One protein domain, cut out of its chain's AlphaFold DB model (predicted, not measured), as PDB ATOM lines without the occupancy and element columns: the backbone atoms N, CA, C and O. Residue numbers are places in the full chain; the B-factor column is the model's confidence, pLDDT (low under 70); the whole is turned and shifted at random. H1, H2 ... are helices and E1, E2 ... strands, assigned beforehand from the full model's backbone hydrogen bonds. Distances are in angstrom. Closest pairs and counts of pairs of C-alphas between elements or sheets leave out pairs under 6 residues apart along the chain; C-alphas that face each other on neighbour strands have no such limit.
ATOM      1  N   LEU A   3     133.043 164.614 149.397       93.50
ATOM      2  CA  LEU A   3     132.963 163.704 148.262       93.50
ATOM      3  C   LEU A   3     133.512 164.442 147.042       93.50
ATOM      4  O   LEU A   3     133.043 165.538 146.733       93.50
ATOM      5  N   VAL A   4     134.481 163.844 146.355       93.75
ATOM      6  CA  VAL A   4     134.937 164.321 145.049       93.75
ATOM      7  C   VAL A   4     134.464 163.348 143.981       93.75
ATOM      8  O   VAL A   4     134.741 162.152 144.065       93.75
ATOM      9  N   GLN A   5     133.752 163.882 142.989       93.81
ATOM     10  CA  GLN A   5     133.291 163.149 141.814       93.81
ATOM     11  C   GLN A   5     134.084 163.603 140.586       93.81
ATOM     12  O   GLN A   5     134.188 164.799 140.312       93.81
ATOM     13  N   ILE A   6     134.630 162.643 139.846       92.75
ATOM     14  CA  ILE A   6     135.342 162.864 138.585       92.75
ATOM     15  C   ILE A   6     134.522 162.200 137.487       92.75
ATOM     16  O   ILE A   6     134.248 161.003 137.560       92.75
ATOM     17  N   LEU A   7     134.134 162.979 136.483       91.81
ATOM     18  CA  LEU A   7     133.360 162.516 135.339       91.81
ATOM     19  C   LEU A   7     134.295 162.497 134.134       91.81
ATOM     20  O   LEU A   7     134.847 163.538 133.778       91.81
ATOM     21  N   LEU A   8     134.485 161.324 133.536       90.94
ATOM     22  CA  LEU A   8     135.362 161.142 132.383       90.94
ATOM     23  C   LEU A   8     134.586 160.596 131.185       90.94
ATOM     24  O   LEU A   8     133.740 159.717 131.375       90.94
ATOM     25  N   PRO A   9     134.879 161.073 129.964       90.38
ATOM     26  CA  PRO A   9     134.328 160.482 128.756       90.38
ATOM     27  C   PRO A   9     134.878 159.065 128.560       90.38
ATOM     28  O   PRO A   9     135.998 158.746 128.960       90.38
ATOM     29  N   THR A  10     134.090 158.207 127.921       87.50
ATOM     30  CA  THR A  10     134.529 156.860 127.514       87.50
ATOM     31  C   THR A  10     135.227 156.839 126.159       87.50
ATOM     32  O   THR A  10     135.919 155.866 125.869       87.50
ATOM     33  N   ALA A  11     135.084 157.894 125.355       88.12
ATOM     34  CA  ALA A  11     135.664 158.014 124.023       88.12
ATOM     35  C   ALA A  11     136.174 159.435 123.743       88.12
ATOM     36  O   ALA A  11     135.688 160.396 124.343       88.12
ATOM     37  N   ASP A  12     137.144 159.551 122.839       89.19
ATOM     38  CA  ASP A  12     137.714 160.823 122.391       89.19
ATOM     39  C   ASP A  12     136.757 161.621 121.479       89.19
ATOM     40  O   ASP A  12     135.637 161.197 121.169       89.19
ATOM     41  N   ASN A  13     137.195 162.800 121.019       86.94
ATOM     42  CA  ASN A  13     136.390 163.653 120.131       86.94
ATOM     43  C   ASN A  13     136.018 162.991 118.789       86.94
ATOM     44  O   ASN A  13     134.995 163.359 118.195       86.94
ATOM     45  N   ASP A  14     136.814 162.022 118.331       88.12
ATOM     46  CA  ASP A  14     136.588 161.246 117.109       88.12
ATOM     47  C   ASP A  14     135.698 160.010 117.358       88.12
ATOM     48  O   ASP A  14     135.296 159.324 116.413       88.12
ATOM     49  N   GLY A  15     135.322 159.752 118.616       84.75
ATOM     50  CA  GLY A  15     134.485 158.631 119.037       84.75
ATOM     51  C   GLY A  15     135.256 157.328 119.258       84.75
ATOM     52  O   GLY A  15     134.628 156.270 119.340       84.75
ATOM     53  N   GLN A  16     136.588 157.371 119.348       87.38
ATOM     54  CA  GLN A  16     137.397 156.201 119.679       87.38
ATOM     55  C   GLN A  16     137.390 155.959 121.189       87.38
ATOM     56  O   GLN A  16     137.676 156.880 121.953       87.38
ATOM     57  N   PRO A  17     137.094 154.732 121.650       87.81
ATOM     58  CA  PRO A  17     137.040 154.437 123.073       87.81
ATOM     59  C   PRO A  17     138.424 154.541 123.722       87.81
ATOM     60  O   PRO A  17     139.416 154.027 123.196       87.81
ATOM     61  N   PHE A  18     138.480 155.141 124.909       88.62
ATOM     62  CA  PHE A  18     139.688 155.155 125.723       88.62
ATOM     63  C   PHE A  18     140.013 153.743 126.237       88.62
ATOM     64  O   PHE A  18     139.113 152.990 126.627       88.62
ATOM     65  N   PRO A  19     141.302 153.363 126.281       88.19
ATOM     66  CA  PRO A  19     141.716 152.055 126.768       88.19
ATOM     67  C   PRO A  19     141.428 151.898 128.268       88.19
ATOM     68  O   PRO A  19     141.627 152.815 129.070       88.19
ATOM     69  N   ALA A  20     141.001 150.697 128.670       83.94
ATOM     70  CA  ALA A  20     140.625 150.383 130.051       83.94
ATOM     71  C   ALA A  20     141.766 150.640 131.055       83.94
ATOM     72  O   ALA A  20     141.528 150.957 132.223       83.94
ATOM     73  N   GLU A  21     143.012 150.524 130.604       87.88
ATOM     74  CA  GLU A  21     144.231 150.742 131.372       87.88
ATOM     75  C   GLU A  21     144.326 152.170 131.927       87.88
ATOM     76  O   GLU A  21     144.828 152.346 133.042       87.88
ATOM     77  N   GLN A  22     143.809 153.174 131.206       90.88
ATOM     78  CA  GLN A  22     143.794 154.567 131.670       90.88
ATOM     79  C   GLN A  22     142.884 154.726 132.893       90.88
ATOM     80  O   GLN A  22     143.305 155.235 133.935       90.88
ATOM     81  N   PHE A  23     141.669 154.179 132.828       90.38
ATOM     82  CA  PHE A  23     140.736 154.163 133.956       90.38
ATOM     83  C   PHE A  23     141.280 153.354 135.145       90.38
ATOM     84  O   PHE A  23     141.133 153.748 136.304       90.38
ATOM     85  N   GLN A  24     141.957 152.231 134.881       89.19
ATOM     86  CA  GLN A  24     142.597 151.422 135.921       89.19
ATOM     87  C   GLN A  24     143.777 152.134 136.592       89.19
ATOM     88  O   GLN A  24     144.033 151.896 137.775       89.19
ATOM     89  N   ALA A  25     144.530 152.956 135.858       91.94
ATOM     90  CA  ALA A  25     145.607 153.770 136.414       91.94
ATOM     91  C   ALA A  25     145.048 154.833 137.367       91.94
ATOM     92  O   ALA A  25     145.483 154.890 138.518       91.94
ATOM     93  N   LEU A  26     144.012 155.566 136.946       92.81
ATOM     94  CA  LEU A  26     143.331 156.540 137.803       92.81
ATOM     95  C   LEU A  26     142.733 155.883 139.055       92.81
ATOM     96  O   LEU A  26     142.921 156.379 140.162       92.81
ATOM     97  N   ARG A  27     142.067 154.726 138.919       90.00
ATOM     98  CA  ARG A  27     141.517 153.996 140.075       90.00
ATOM     99  C   ARG A  27     142.592 153.665 141.111       90.00
ATOM    100  O   ARG A  27     142.339 153.791 142.308       90.00
ATOM    101  N   ARG A  28     143.759 153.197 140.655       91.38
ATOM    102  CA  ARG A  28     144.889 152.852 141.530       91.38
ATOM    103  C   ARG A  28     145.410 154.088 142.247       91.38
ATOM    104  O   ARG A  28     145.434 154.087 143.466       91.38
ATOM    105  N   GLU A  29     145.689 155.161 141.512       93.69
ATOM    106  CA  GLU A  29     146.146 156.434 142.079       93.69
ATOM    107  C   GLU A  29     145.200 156.966 143.168       93.69
ATOM    108  O   GLU A  29     145.636 157.334 144.259       93.69
ATOM    109  N   LEU A  30     143.893 156.968 142.893       92.69
ATOM    110  CA  LEU A  30     142.873 157.418 143.839       92.69
ATOM    111  C   LEU A  30     142.790 156.515 145.079       92.69
ATOM    112  O   LEU A  30     142.658 157.011 146.195       92.69
ATOM    113  N   THR A  31     142.904 155.198 144.897       89.94
ATOM    114  CA  THR A  31     142.887 154.231 146.006       89.94
ATOM    115  C   THR A  31     144.136 154.365 146.876       89.94
ATOM    116  O   THR A  31     144.019 154.400 148.099       89.94
ATOM    117  N   ASP A  32     145.310 154.506 146.260       92.31
ATOM    118  CA  ASP A  32     146.596 154.649 146.949       92.31
ATOM    119  C   ASP A  32     146.654 155.949 147.764       92.31
ATOM    120  O   ASP A  32     147.195 155.971 148.868       92.31
ATOM    121  N   ARG A  33     146.069 157.037 147.243       92.06
ATOM    122  CA  ARG A  33     146.080 158.346 147.909       92.06
ATOM    123  C   ARG A  33     145.013 158.490 148.992       92.06
ATOM    124  O   ARG A  33     145.292 159.089 150.028       92.06
ATOM    125  N   PHE A  34     143.795 158.007 148.746       90.56
ATOM    126  CA  PHE A  34     142.634 158.283 149.604       90.56
ATOM    127  C   PHE A  34     142.157 157.068 150.410       90.56
ATOM    128  O   PHE A  34     141.203 157.177 151.175       90.56
ATOM    129  N   GLY A  35     142.805 155.909 150.262       85.31
ATOM    130  CA  GLY A  35     142.452 154.677 150.972       85.31
ATOM    131  C   GLY A  35     141.218 153.958 150.416       85.31
ATOM    132  O   GLY A  35     140.831 152.916 150.942       85.31
ATOM    133  N   GLY A  36     140.603 154.484 149.352       81.19
ATOM    134  CA  GLY A  36     139.473 153.869 148.666       81.19
ATOM    135  C   GLY A  36     138.920 154.744 147.541       81.19
ATOM    136  O   GLY A  36     138.908 155.969 147.643       81.19
ATOM    137  N   ALA A  37     138.449 154.104 146.471       80.94
ATOM    138  CA  ALA A  37     137.751 154.751 145.365       80.94
ATOM    139  C   ALA A  37     136.622 153.850 144.854       80.94
ATOM    140  O   ALA A  37     136.820 152.645 144.674       80.94
ATOM    141  N   THR A  38     135.459 154.436 144.582       81.44
ATOM    142  CA  THR A  38     134.329 153.748 143.945       81.44
ATOM    143  C   THR A  38     134.240 154.199 142.495       81.44
ATOM    144  O   THR A  38     134.367 155.384 142.198       81.44
ATOM    145  N   VAL A  39     134.042 153.255 141.577       76.62
ATOM    146  CA  VAL A  39     133.931 153.541 140.142       76.62
ATOM    147  C   VAL A  39     132.586 153.046 139.644       76.62
ATOM    148  O   VAL A  39     132.275 151.862 139.776       76.62
ATOM    149  N   TYR A  40     131.820 153.935 139.026       72.81
ATOM    150  CA  TYR A  40     130.605 153.597 138.300       72.81
ATOM    151  C   TYR A  40     130.918 153.661 136.807       72.81
ATOM    152  O   TYR A  40     130.994 154.737 136.218       72.81
ATOM    153  N   ALA A  41     131.134 152.490 136.205       57.66
ATOM    154  CA  ALA A  41     131.392 152.354 134.767       57.66
ATOM    155  C   ALA A  41     130.110 152.421 133.917       57.66
ATOM    156  O   ALA A  41     130.183 152.606 132.710       57.66
ATOM    157  N   GLN A  42     128.940 152.264 134.543       54.75
ATOM    158  CA  GLN A  42     127.627 152.377 133.911       54.75
ATOM    159  C   GLN A  42     126.639 152.987 134.909       54.75
ATOM    160  O   GLN A  42     125.789 152.302 135.473       54.75
ATOM    161  N   ALA A  43     126.759 154.287 135.156       39.09
ATOM    162  CA  ALA A  43     125.563 155.049 135.482       39.09
ATOM    163  C   ALA A  43     124.945 155.461 134.136       39.09
ATOM    164  O   ALA A  43     125.691 155.932 133.278       39.09
ATOM    165  N   PRO A  44     123.628 155.323 133.905       40.00
ATOM    166  CA  PRO A  44     122.961 156.029 132.819       40.00
ATOM    167  C   PRO A  44     122.969 157.525 133.167       40.00
ATOM    168  O   PRO A  44     121.956 158.105 133.540       40.00
ATOM    169  N   ALA A  45     124.141 158.146 133.143       41.81
ATOM    170  CA  ALA A  45     124.272 159.580 133.217       41.81
ATOM    171  C   ALA A  45     124.098 160.075 131.785       41.81
ATOM    172  O   ALA A  45     125.052 160.194 131.022       41.81
ATOM    173  N   GLU A  46     122.843 160.275 131.392       41.50
ATOM    174  CA  GLU A  46     122.513 160.956 130.148       41.50
ATOM    175  C   GLU A  46     123.043 162.397 130.247       41.50
ATOM    176  O   GLU A  46     122.461 163.258 130.910       41.50
ATOM    177  N   GLY A  47     124.202 162.652 129.635       43.59
ATOM    178  CA  GLY A  47     124.748 163.996 129.482       43.59
ATOM    179  C   GLY A  47     123.905 164.792 128.489       43.59
ATOM    180  O   GLY A  47     124.124 164.727 127.284       43.59
ATOM    181  N   PHE A  48     122.915 165.541 128.971       41.53
ATOM    182  CA  PHE A  48     122.101 166.409 128.121       41.53
ATOM    183  C   PHE A  48     122.781 167.767 127.917       41.53
ATOM    184  O   PHE A  48     122.607 168.691 128.709       41.53
ATOM    185  N   TRP A  49     123.522 167.918 126.820       49.41
ATOM    186  CA  TRP A  49     124.040 169.218 126.392       49.41
ATOM    187  C   TRP A  49     123.017 169.919 125.486       49.41
ATOM    188  O   TRP A  49     122.743 169.467 124.373       49.41
ATOM    189  N   GLN A  50     122.438 171.041 125.929       36.47
ATOM    190  CA  GLN A  50     121.622 171.892 125.053       36.47
ATOM    191  C   GLN A  50     122.539 172.736 124.158       36.47
ATOM    192  O   GLN A  50     122.937 173.838 124.528       36.47
ATOM    193  N   GLY A  51     122.903 172.200 122.989       42.91
ATOM    194  CA  GLY A  51     123.778 172.897 122.036       42.91
ATOM    195  C   GLY A  51     123.643 172.507 120.560       42.91
ATOM    196  O   GLY A  51     124.383 173.041 119.740       42.91
ATOM    197  N   GLY A  52     122.723 171.612 120.177       45.66
ATOM    198  CA  GLY A  52     122.557 171.229 118.771       45.66
ATOM    199  C   GLY A  52     121.417 170.234 118.508       45.66
ATOM    200  O   GLY A  52     120.866 169.671 119.451       45.66
ATOM    201  N   PRO A  53     121.049 170.007 117.231       39.41
ATOM    202  CA  PRO A  53     119.843 169.274 116.821       39.41
ATOM    203  C   PRO A  53     119.892 167.746 117.028       39.41
ATOM    204  O   PRO A  53     118.992 167.046 116.572       39.41
ATOM    205  N   ALA A  54     120.910 167.212 117.708       41.75
ATOM    206  CA  ALA A  54     121.036 165.790 118.003       41.75
ATOM    207  C   ALA A  54     121.527 165.593 119.441       41.75
ATOM    208  O   ALA A  54     122.613 166.039 119.803       41.75
ATOM    209  N   THR A  55     120.730 164.913 120.263       44.69
ATOM    210  CA  THR A  55     121.146 164.435 121.584       44.69
ATOM    211  C   THR A  55     122.237 163.379 121.388       44.69
ATOM    212  O   THR A  55     121.937 162.237 121.040       44.69
ATOM    213  N   ARG A  56     123.510 163.758 121.542       49.50
ATOM    214  CA  ARG A  56     124.629 162.808 121.533       49.50
ATOM    215  C   ARG A  56     124.602 162.051 122.863       49.50
ATOM    216  O   ARG A  56     124.569 162.672 123.921       49.50
ATOM    217  N   ARG A  57     124.524 160.719 122.812       53.78
ATOM    218  CA  ARG A  57     124.707 159.868 123.994       53.78
ATOM    219  C   ARG A  57     126.202 159.754 124.242       53.78
ATOM    220  O   ARG A  57     126.858 158.974 123.561       53.78
ATOM    221  N   ASP A  58     126.704 160.525 125.193       61.44
ATOM    222  CA  ASP A  58     128.072 160.374 125.672       61.44
ATOM    223  C   ASP A  58     128.045 159.443 126.889       61.44
ATOM    224  O   ASP A  58     127.444 159.755 127.917       61.44
ATOM    225  N   GLU A  59     128.644 158.260 126.755       74.25
ATOM    226  CA  GLU A  59     128.856 157.357 127.884       74.25
ATOM    227  C   GLU A  59     129.991 157.918 128.749       74.25
ATOM    228  O   GLU A  59     131.065 158.255 128.236       74.25
ATOM    229  N   ILE A  60     129.764 158.020 130.061       83.94
ATOM    230  CA  ILE A  60     130.751 158.533 131.016       83.94
ATOM    231  C   ILE A  60     131.066 157.506 132.099       83.94
ATOM    232  O   ILE A  60     130.210 156.718 132.505       83.94
ATOM    233  N   VAL A  61     132.288 157.570 132.617       86.25
ATOM    234  CA  VAL A  61     132.709 156.847 133.820       86.25
ATOM    235  C   VAL A  61     132.804 157.837 134.972       86.25
ATOM    236  O   VAL A  61     133.429 158.892 134.841       86.25
ATOM    237  N   ILE A  62     132.200 157.489 136.108       90.50
ATOM    238  CA  ILE A  62     132.233 158.312 137.320       90.50
ATOM    239  C   ILE A  62     133.161 157.662 138.341       90.50
ATOM    240  O   ILE A  62     132.976 156.500 138.706       90.50
ATOM    241  N   PHE A  63     134.134 158.424 138.831       92.38
ATOM    242  CA  PHE A  63     134.963 158.055 139.976       92.38
ATOM    243  C   PHE A  63     134.551 158.877 141.188       92.38
ATOM    244  O   PHE A  63     134.420 160.095 141.100       92.38
ATOM    245  N   GLU A  64     134.405 158.208 142.322       94.06
ATOM    246  CA  GLU A  64     134.068 158.811 143.602       94.06
ATOM    247  C   GLU A  64     135.144 158.495 144.637       94.06
ATOM    248  O   GLU A  64     135.506 157.330 144.836       94.06
ATOM    249  N   VAL A  65     135.631 159.529 145.326       93.94
ATOM    250  CA  VAL A  65     136.516 159.381 146.488       93.94
ATOM    251  C   VAL A  65     136.053 160.242 147.652       93.94
ATOM    252  O   VAL A  65     135.623 161.385 147.479       93.94
ATOM    253  N   MET A  66     136.167 159.685 148.856       93.00
ATOM    254  CA  MET A  66     135.944 160.409 150.102       93.00
ATOM    255  C   MET A  66     137.274 160.977 150.593       93.00
ATOM    256  O   MET A  66     138.243 160.240 150.758       93.00
ATOM    257  N   CYS A  67     137.322 162.280 150.854       91.69
ATOM    258  CA  CYS A  67     138.518 162.969 151.337       91.69
ATOM    259  C   CYS A  67     138.227 163.700 152.649       91.69
ATOM    260  O   CYS A  67     137.171 164.321 152.811       91.69
ATOM    261  N   GLU A  68     139.166 163.684 153.595       89.38
ATOM    262  CA  GLU A  68     139.019 164.448 154.840       89.38
ATOM    263  C   GLU A  68     139.052 165.956 154.574       89.38
ATOM    264  O   GLU A  68     138.172 166.686 155.047       89.38
ATOM    265  N   THR A  69     140.006 166.381 153.740       91.19
ATOM    266  CA  THR A  69     140.252 167.758 153.303       91.19
ATOM    267  C   THR A  69     140.398 167.831 151.780       91.19
ATOM    268  O   THR A  69     140.670 166.831 151.111       91.19
ATOM    269  N   LEU A  70     140.200 169.025 151.216       90.88
ATOM    270  CA  LEU A  70     140.432 169.294 149.798       90.88
ATOM    271  C   LEU A  70     141.812 169.932 149.608       90.88
ATOM    272  O   LEU A  70     141.994 171.121 149.855       90.88
ATOM    273  N   ASP A  71     142.774 169.139 149.141       93.00
ATOM    274  CA  ASP A  71     144.058 169.631 148.631       93.00
ATOM    275  C   ASP A  71     143.833 170.282 147.256       93.00
ATOM    276  O   ASP A  71     143.927 169.636 146.210       93.00
ATOM    277  N   GLU A  72     143.421 171.553 147.262       92.75
ATOM    278  CA  GLU A  72     143.054 172.293 146.049       92.75
ATOM    279  C   GLU A  72     144.173 172.312 144.987       92.75
ATOM    280  O   GLU A  72     143.864 172.057 143.817       92.75
ATOM    281  N   PRO A  73     145.458 172.556 145.329       96.50
ATOM    282  CA  PRO A  73     146.547 172.460 144.360       96.50
ATOM    283  C   PRO A  73     146.621 171.093 143.675       96.50
ATOM    284  O   PRO A  73     146.762 171.031 142.451       96.50
ATOM    285  N   TRP A  74     146.481 170.004 144.437       94.81
ATOM    286  CA  TRP A  74     146.518 168.657 143.877       94.81
ATOM    287  C   TRP A  74     145.327 168.387 142.953       94.81
ATOM    288  O   TRP A  74     145.516 167.931 141.827       94.81
ATOM    289  N   TRP A  75     144.110 168.742 143.376       95.44
ATOM    290  CA  TRP A  75     142.904 168.568 142.560       95.44
ATOM    291  C   TRP A  75     142.954 169.371 141.261       95.44
ATOM    292  O   TRP A  75     142.563 168.873 140.204       95.44
ATOM    293  N   ARG A  76     143.486 170.595 141.315       96.25
ATOM    294  CA  ARG A  76     143.687 171.441 140.135       96.25
ATOM    295  C   ARG A  76     144.673 170.814 139.152       96.25
ATOM    296  O   ARG A  76     144.367 170.749 137.964       96.25
ATOM    297  N   ALA A  77     145.818 170.338 139.641       96.75
ATOM    298  CA  ALA A  77     146.815 169.668 138.809       96.75
ATOM    299  C   ALA A  77     146.262 168.369 138.205       96.75
ATOM    300  O   ALA A  77     146.422 168.126 137.008       96.75
ATOM    301  N   ARG A  78     145.545 167.560 139.000       95.81
ATOM    302  CA  ARG A  78     144.991 166.294 138.515       95.81
ATOM    303  C   ARG A  78     143.906 166.502 137.469       95.81
ATOM    304  O   ARG A  78     143.902 165.788 136.471       95.81
ATOM    305  N   ARG A  79     143.043 167.508 137.644       95.56
ATOM    306  CA  ARG A  79     142.062 167.903 136.624       95.56
ATOM    307  C   ARG A  79     142.744 168.244 135.297       95.56
ATOM    308  O   ARG A  79     142.323 167.733 134.271       95.56
ATOM    309  N   GLN A  80     143.797 169.063 135.315       97.00
ATOM    310  CA  GLN A  80     144.517 169.444 134.093       97.00
ATOM    311  C   GLN A  80     145.172 168.243 133.399       97.00
ATOM    312  O   GLN A  80     145.138 168.151 132.177       97.00
ATOM    313  N   ALA A  81     145.740 167.310 134.171       96.75
ATOM    314  CA  ALA A  81     146.278 166.066 133.627       96.75
ATOM    315  C   ALA A  81     145.180 165.211 132.975       96.75
ATOM    316  O   ALA A  81     145.349 164.765 131.847       96.75
ATOM    317  N   LEU A  82     144.026 165.054 133.636       96.12
ATOM    318  CA  LEU A  82     142.885 164.319 133.078       96.12
ATOM    319  C   LEU A  82     142.351 164.959 131.792       96.12
ATOM    320  O   LEU A  82     142.063 164.247 130.842       96.12
ATOM    321  N   GLU A  83     142.265 166.289 131.727       94.38
ATOM    322  CA  GLU A  83     141.849 167.009 130.512       94.38
ATOM    323  C   GLU A  83     142.817 166.795 129.335       94.38
ATOM    324  O   GLU A  83     142.404 166.856 128.179       94.38
ATOM    325  N   ALA A  84     144.102 166.549 129.611       94.19
ATOM    326  CA  ALA A  84     145.092 166.225 128.587       94.19
ATOM    327  C   ALA A  84     145.076 164.736 128.195       94.19
ATOM    328  O   ALA A  84     145.333 164.416 127.037       94.19
ATOM    329  N   GLU A  85     144.795 163.844 129.150       93.06
ATOM    330  CA  GLU A  85     144.725 162.387 128.963       93.06
ATOM    331  C   GLU A  85     143.441 161.949 128.230       93.06
ATOM    332  O   GLU A  85     143.502 161.047 127.398       93.06
ATOM    333  N   PHE A  86     142.306 162.600 128.511       90.25
ATOM    334  CA  PHE A  86     140.966 162.256 128.016       90.25
ATOM    335  C   PHE A  86     140.420 163.316 127.047       90.25
ATOM    336  O   PHE A  86     139.356 163.898 127.283       90.25
ATOM    337  N   ARG A  87     141.172 163.603 125.980       86.00
ATOM    338  CA  ARG A  87     140.809 164.604 124.968       86.00
ATOM    339  C   ARG A  87     140.211 163.986 123.719       86.00
ATOM    340  O   ARG A  87     140.826 163.053 123.176       86.00
TER     341      ARG A  87
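This is residues 3 to 87 of the 87 residues of an uncharacterized protein of Rubellimicrobium roseum (UniProt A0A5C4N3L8). A small sheet of three strands has helix H1 laid along one face, over its inner strand E3, while H2 is near the edge strand E1 and only grazes the sheet. A long loop, residues 41 to 59, reaches away from this body, with its C-alphas 10 to 26 A from the mean of all C-alphas. The printed part has 85 residues with two named helices and three named strands, in the order E1, H1, E2, E3, H2; the sheet runs E1, E3, E2, all antiparallel, and the class is mixed, helices and strands. The whole is only just compact, close to loose, with a radius of gyration of the C-alphas of 13.9 A, and elongated, spanning 43 by 25 by 23 A.

Find C-alpha 3 at (132.963, 163.704, 148.262), where strand E1, residues 3 to 9, begins and runs 19.8 A. Strand E3, residues 60 to 67, is the longest strand and covers 22.2 A, from C-alpha 60 at (130.751, 158.533, 131.016). Strand E2 is residues 38 to 40. Helix H1, residues 20 to 34, measures 21.2 A. Helix H2, residues 72 to 85, measures 19.8 A and ends at C-alpha 85, at (144.725, 162.387, 128.963).

Look first at E1 and E3, antiparallel at 159 degrees, where N 6 and O 63 are 2.8 A apart, within hydrogen-bond range. On the other side of E3 is E2, antiparallel at 162 degrees, with N 40 and O 62 at 2.8 A, also within range; E2 and E3 form a hairpin. H1 is on the sheet at a height of 9.5 A, over E3, and runs along the strands, at 2 degrees to E3 on the local plane. Their closest C-alphas are those of Phe 34 and Cys 67, 6.5 A apart. H1 on one face of the sheet gives two layers. E1, H1 and E2 form a split strand-helix-strand unit, two strands that run the same way with E3 between them, and its crossover is right-handed. H2 only grazes the sheet with residues 75 to 83 and is near E1. H1 and H2 are only just apart, 8.3 A at their closest. In H1 and H2 every O i to N i+4 pair is within hydrogen-bond range.

The two C-alphas farthest apart, those of Gly 35 and Pro 53, are 43.5 A from each other. The printed part has no cut. The link from E2 to E3, 19 residues, is long; those from H1 to E2 and from E3 to H2 are tight. The mean pLDDT of the printed part is 80.7, and in this model residues 41 to 58 are under 70.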